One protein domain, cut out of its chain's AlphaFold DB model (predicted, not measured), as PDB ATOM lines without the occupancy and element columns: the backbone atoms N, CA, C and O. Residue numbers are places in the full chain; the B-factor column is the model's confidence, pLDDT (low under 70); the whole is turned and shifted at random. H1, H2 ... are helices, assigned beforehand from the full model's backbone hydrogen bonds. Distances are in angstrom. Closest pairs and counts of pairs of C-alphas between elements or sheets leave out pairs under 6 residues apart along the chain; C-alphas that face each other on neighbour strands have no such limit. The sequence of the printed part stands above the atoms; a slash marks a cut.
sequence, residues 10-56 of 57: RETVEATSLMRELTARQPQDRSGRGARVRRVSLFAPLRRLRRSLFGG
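What this domain is: This is residues 10 to 56 of the 57 residues of an uncharacterized protein of Streptomyces azureus (UniProt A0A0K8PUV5). What shape is this? An open hook: the longer helix H1 makes one arm, residues 26 to 43 run on from it as a loose link and turn back around Val 37, and the shorter helix H2 ends the hook, with nothing packed on either helix. What is its make-up? The 47 printed residues have two named helices, H1 then H2, and no named strand: all helix, extended, with a radius of gyration of the C-alphas of 16.1 A and spans of 47 by 29 by 17 A.

How they stand to each other: Do the helices meet? H1, residues 10 to 25, and H2, residues 44 to 54, are apart; residues 10 to 56 stand free. Are their backbones well formed? In both, every O i to N i+4 pair is within hydrogen-bond range.

Where its parts are: Where is H1? It spans 23.0 A from C-alpha 10 at (106.068, 154.958, 209.822). Where is H2? It spans 15.3 A, to C-alpha 54 at (131.426, 136.994, 214.484).

The domain as a whole: How large is it? The C-alphas farthest apart, of Arg 10 and Arg 36, are 47.9 A apart. Is anything cut or uncertain? The printed part has no cut; the 18-residue link is long, and pLDDT is under 70 at residues 26 to 40 and residue 56.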
ATOM      1  N   ARG A  10     106.101 154.759 211.273       75.25
ATOM      2  CA  ARG A  10     106.068 154.958 209.822       75.25
ATOM      3  C   ARG A  10     107.390 154.566 209.159       75.25
ATOM      4  O   ARG A  10     107.373 153.865 208.155       75.25
ATOM      5  N   GLU A  11     108.511 154.958 209.757       72.62
ATOM      6  CA  GLU A  11     109.852 154.629 209.262       72.62
ATOM      7  C   GLU A  11     110.118 153.121 209.344       72.62
ATOM      8  O   GLU A  11     110.719 152.532 208.448       72.62
ATOM      9  N   THR A  12     109.601 152.460 210.383       78.88
ATOM     10  CA  THR A  12     109.700 151.000 210.527       78.88
ATOM     11  C   THR A  12     108.840 150.256 209.508       78.88
ATOM     12  O   THR A  12     109.301 149.268 208.935       78.88
ATOM     13  N   VAL A  13     107.621 150.719 209.225       77.00
ATOM     14  CA  VAL A  13     106.763 150.126 208.182       77.00
ATOM     15  C   VAL A  13     107.398 150.277 206.798       77.00
ATOM     16  O   VAL A  13     107.458 149.313 206.035       77.00
ATOM     17  N   GLU A  14     107.939 151.453 206.490       77.31
ATOM     18  CA  GLU A  14     108.610 151.709 205.215       77.31
ATOM     19  C   GLU A  14     109.858 150.827 205.052       77.31
ATOM     20  O   GLU A  14     109.974 150.090 204.067       77.31
ATOM     21  N   ALA A  15     110.732 150.799 206.063       78.50
ATOM     22  CA  ALA A  15     111.956 150.002 206.050       78.50
ATOM     23  C   ALA A  15     111.680 148.491 205.977       78.50
ATOM     24  O   ALA A  15     112.372 147.760 205.266       78.50
ATOM     25  N   THR A  16     110.657 147.999 206.680       84.25
ATOM     26  CA  THR A  16     110.295 146.573 206.638       84.25
ATOM     27  C   THR A  16     109.685 146.170 205.299       84.25
ATOM     28  O   THR A  16     109.956 145.062 204.828       84.25
ATOM     29  N   SER A  17     108.931 147.060 204.642       85.44
ATOM     30  CA  SER A  17     108.416 146.812 203.291       85.44
ATOM     31  C   SER A  17     109.553 146.660 202.272       85.44
ATOM     32  O   SER A  17     109.579 145.681 201.522       85.44
ATOM     33  N   LEU A  18     110.558 147.540 202.337       83.00
ATOM     34  CA  LEU A  18     111.750 147.480 201.494       83.00
ATOM     35  C   LEU A  18     112.540 146.192 201.744       83.00
ATOM     36  O   LEU A  18     112.912 145.490 200.807       83.00
ATOM     37  N   MET A  19     112.769 145.840 203.012       90.38
ATOM     38  CA  MET A  19     113.478 144.608 203.378       90.38
ATOM     39  C   MET A  19     112.764 143.362 202.850       90.38
ATOM     40  O   MET A  19     113.414 142.420 202.390       90.38
ATOM     41  N   ARG A  20     111.426 143.359 202.869       81.31
ATOM     42  CA  ARG A  20     110.620 142.282 202.289       81.31
ATOM     43  C   ARG A  20     110.802 142.200 200.775       81.31
ATOM     44  O   ARG A  20     110.972 141.097 200.266       81.31
ATOM     45  N   GLU A  21     110.804 143.325 200.068       85.31
ATOM     46  CA  GLU A  21     111.022 143.351 198.619       85.31
ATOM     47  C   GLU A  21     112.435 142.883 198.236       85.31
ATOM     48  O   GLU A  21     112.588 142.038 197.352       85.31
ATOM     49  N   LEU A  22     113.461 143.359 198.946       80.31
ATOM     50  CA  LEU A  22     114.848 142.925 198.756       80.31
ATOM     51  C   LEU A  22     115.007 141.422 198.999       80.31
ATOM     52  O   LEU A  22     115.623 140.725 198.195       80.31
ATOM     53  N   THR A  23     114.404 140.907 200.074       78.00
ATOM     54  CA  THR A  23     114.447 139.476 200.402       78.00
ATOM     55  C   THR A  23     113.672 138.644 199.378       78.00
ATOM     56  O   THR A  23     114.122 137.565 199.005       78.00
ATOM     57  N   ALA A  24     112.531 139.139 198.888       79.38
ATOM     58  CA  ALA A  24     111.724 138.450 197.882       79.38
ATOM     59  C   ALA A  24     112.433 138.356 196.522       79.38
ATOM     60  O   ALA A  24     112.292 137.356 195.821       79.38
ATOM     61  N   ARG A  25     113.205 139.384 196.151       73.19
ATOM     62  CA  ARG A  25     113.982 139.415 194.901       73.19
ATOM     63  C   ARG A  25     115.338 138.727 195.015       73.19
ATOM     64  O   ARG A  25     115.967 138.477 193.989       73.19
ATOM     65  N   GLN A  26     115.804 138.421 196.224       64.94
ATOM     66  CA  GLN A  26     117.040 137.679 196.406       64.94
ATOM     67  C   GLN A  26     116.827 136.241 195.906       64.94
ATOM     68  O   GLN A  26     116.024 135.509 196.492       64.94
ATOM     69  N   PRO A  27     117.530 135.795 194.846       60.06
ATOM     70  CA  PRO A  27     117.450 134.409 194.427       60.06
ATOM     71  C   PRO A  27     117.952 133.565 195.597       60.06
ATOM     72  O   PRO A  27     119.111 133.669 195.999       60.06
ATOM     73  N   GLN A  28     117.062 132.769 196.197       64.69
ATOM     74  CA  GLN A  28     117.468 131.744 197.147       64.69
ATOM     75  C   GLN A  28     118.479 130.867 196.411       64.69
ATOM     76  O   GLN A  28     118.092 130.146 195.493       64.69
ATOM     77  N   ASP A  29     119.762 130.989 196.759       60.28
ATOM     78  CA  ASP A  29     120.880 130.260 196.162       60.28
ATOM     79  C   ASP A  29     120.641 128.749 196.330       60.28
ATOM     80  O   ASP A  29     121.114 128.093 197.262       60.28
ATOM     81  N   ARG A  30     119.859 128.168 195.417       56.78
ATOM     82  CA  ARG A  30     119.692 126.730 195.279       56.78
ATOM     83  C   ARG A  30     120.962 126.210 194.637       56.78
ATOM     84  O   ARG A  30     121.058 126.127 193.422       56.78
ATOM     85  N   SER A  31     121.941 125.906 195.489       59.53
ATOM     86  CA  SER A  31     122.939 124.844 195.319       59.53
ATOM     87  C   SER A  31     123.203 124.450 193.856       59.53
ATOM     88  O   SER A  31     122.836 123.369 193.398       59.53
ATOM     89  N   GLY A  32     123.852 125.350 193.112       51.22
ATOM     90  CA  GLY A  32     124.357 125.107 191.761       51.22
ATOM     91  C   GLY A  32     125.609 124.242 191.812       51.22
ATOM     92  O   GLY A  32     126.734 124.715 191.640       51.22
ATOM     93  N   ARG A  33     125.395 122.964 192.116       58.31
ATOM     94  CA  ARG A  33     126.305 121.854 191.852       58.31
ATOM     95  C   ARG A  33     126.617 121.886 190.346       58.31
ATOM     96  O   ARG A  33     125.760 121.552 189.542       58.31
ATOM     97  N   GLY A  34     127.823 122.310 189.967       57.62
ATOM     98  CA  GLY A  34     128.324 122.166 188.594       57.62
ATOM     99  C   GLY A  34     128.583 123.470 187.841       57.62
ATOM    100  O   GLY A  34     127.735 123.959 187.114       57.62
ATOM    101  N   ALA A  35     129.812 123.972 187.947       53.34
ATOM    102  CA  ALA A  35     130.572 124.471 186.802       53.34
ATOM    103  C   ALA A  35     132.027 124.619 187.252       53.34
ATOM    104  O   ALA A  35     132.343 125.409 188.144       53.34
ATOM    105  N   ARG A  36     132.909 123.815 186.653       55.03
ATOM    106  CA  ARG A  36     134.370 123.851 186.797       55.03
ATOM    107  C   ARG A  36     134.923 125.113 186.117       55.03
ATOM    108  O   ARG A  36     135.648 125.053 185.137       55.03
ATOM    109  N   VAL A  37     134.575 126.272 186.654       56.78
ATOM    110  CA  VAL A  37     135.328 127.510 186.467       56.78
ATOM    111  C   VAL A  37     135.769 127.887 187.863       56.78
ATOM    112  O   VAL A  37     134.989 127.770 188.808       56.78
ATOM    113  N   ARG A  38     137.036 128.254 188.027       62.88
ATOM    114  CA  ARG A  38     137.607 128.680 189.305       62.88
ATOM    115  C   ARG A  38     136.827 129.929 189.750       62.88
ATOM    116  O   ARG A  38     137.197 131.038 189.395       62.88
ATOM    117  N   ARG A  39     135.684 129.743 190.431       62.28
ATOM    118  CA  ARG A  39     134.781 130.808 190.889       62.28
ATOM    119  C   ARG A  39     135.559 131.615 191.912       62.28
ATOM    120  O   ARG A  39     135.618 131.258 193.088       62.28
ATOM    121  N   VAL A  40     136.216 132.669 191.444       68.31
ATOM    122  CA  VAL A  40     136.902 133.615 192.313       68.31
ATOM    123  C   VAL A  40     135.802 134.318 193.090       68.31
ATOM    124  O   VAL A  40     134.981 135.047 192.541       68.31
ATOM    125  N   SER A  41     135.705 134.003 194.375       74.69
ATOM    126  CA  SER A  41     134.717 134.618 195.247       74.69
ATOM    127  C   SER A  41     135.146 136.064 195.487       74.69
ATOM    128  O   SER A  41     135.952 136.308 196.380       74.69
ATOM    129  N   LEU A  42     134.595 137.018 194.731       83.50
ATOM    130  CA  LEU A  42     134.876 138.457 194.883       83.50
ATOM    131  C   LEU A  42     134.590 138.962 196.305       83.50
ATOM    132  O   LEU A  42     135.280 139.830 196.825       83.50
ATOM    133  N   PHE A  43     133.640 138.328 196.990       87.31
ATOM    134  CA  PHE A  43     133.303 138.623 198.382       87.31
ATOM    135  C   PHE A  43     134.058 137.756 199.402       87.31
ATOM    136  O   PHE A  43     133.709 137.735 200.583       87.31
ATOM    137  N   ALA A  44     135.097 137.018 198.988       87.38
ATOM    138  CA  ALA A  44     135.900 136.215 199.912       87.38
ATOM    139  C   ALA A  44     136.543 137.047 201.038       87.38
ATOM    140  O   ALA A  44     136.483 136.575 202.177       87.38
ATOM    141  N   PRO A  45     137.087 138.258 200.784       85.88
ATOM    142  CA  PRO A  45     137.661 139.088 201.842       85.88
ATOM    143  C   PRO A  45     136.629 139.460 202.913       85.88
ATOM    144  O   PRO A  45     136.863 139.239 204.099       85.88
ATOM    145  N   LEU A  46     135.437 139.904 202.503       90.62
ATOM    146  CA  LEU A  46     134.361 140.261 203.434       90.62
ATOM    147  C   LEU A  46     133.829 139.043 204.193       90.62
ATOM    148  O   LEU A  46     133.615 139.093 205.403       90.62
ATOM    149  N   ARG A  47     133.677 137.903 203.512       86.25
ATOM    150  CA  ARG A  47     133.266 136.648 204.153       86.25
ATOM    151  C   ARG A  47     134.297 136.163 205.175       86.25
ATOM    152  O   ARG A  47     133.917 135.577 206.188       86.25
ATOM    153  N   ARG A  48     135.591 136.390 204.925       85.38
ATOM    154  CA  ARG A  48     136.667 136.103 205.883       85.38
ATOM    155  C   ARG A  48     136.570 137.024 207.097       85.38
ATOM    156  O   ARG A  48     136.581 136.516 208.213       85.38
ATOM    157  N   LEU A  49     136.397 138.328 206.879       91.25
ATOM    158  CA  LEU A  49     136.246 139.310 207.951       91.25
ATOM    159  C   LEU A  49     135.046 138.986 208.851       91.25
ATOM    160  O   LEU A  49     135.198 138.896 210.063       91.25
ATOM    161  N   ARG A  50     133.877 138.696 208.263       88.56
ATOM    162  CA  ARG A  50     132.670 138.337 209.024       88.56
ATOM    163  C   ARG A  50     132.883 137.103 209.902       88.56
ATOM    164  O   ARG A  50     132.433 137.081 211.038       88.56
ATOM    165  N   ARG A  51     133.585 136.083 209.393       86.62
ATOM    166  CA  ARG A  51     133.923 134.891 210.188       86.62
ATOM    167  C   ARG A  51     134.890 135.201 211.326       86.62
ATOM    168  O   ARG A  51     134.726 134.642 212.396       86.62
ATOM    169  N   SER A  52     135.856 136.089 211.113       88.00
ATOM    170  CA  SER A  52     136.787 136.488 212.173       88.00
ATOM    171  C   SER A  52     136.106 137.301 213.271       88.00
ATOM    172  O   SER A  52     136.403 137.101 214.440       88.00
ATOM    173  N   LEU A  53     135.213 138.223 212.901       90.75
ATOM    174  CA  LEU A  53     134.553 139.116 213.854       90.75
ATOM    175  C   LEU A  53     133.415 138.433 214.616       90.75
ATOM    176  O   LEU A  53     133.199 138.721 215.785       90.75
ATOM    177  N   PHE A  54     132.678 137.539 213.952       88.75
ATOM    178  CA  PHE A  54     131.426 136.994 214.484       88.75
ATOM    179  C   PHE A  54     131.402 135.463 214.587       88.75
ATOM    180  O   PHE A  54     130.394 134.901 214.999       88.75
ATOM    181  N   GLY A  55     132.465 134.772 214.171       71.88
ATOM    182  CA  GLY A  55     132.514 133.307 214.078       71.88
ATOM    183  C   GLY A  55     133.464 132.623 215.062       71.88
ATOM    184  O   GLY A  55     133.762 131.451 214.859       71.88
ATOM    185  N   GLY A  56     133.959 133.332 216.080       68.50
ATOM    186  CA  GLY A  56     134.793 132.767 217.142       68.50
ATOM    187  C   GLY A  56     133.983 132.424 218.391       68.50
ATOM    188  O   GLY A  56     133.760 133.293 219.232       68.50
TER     189      GLY A  56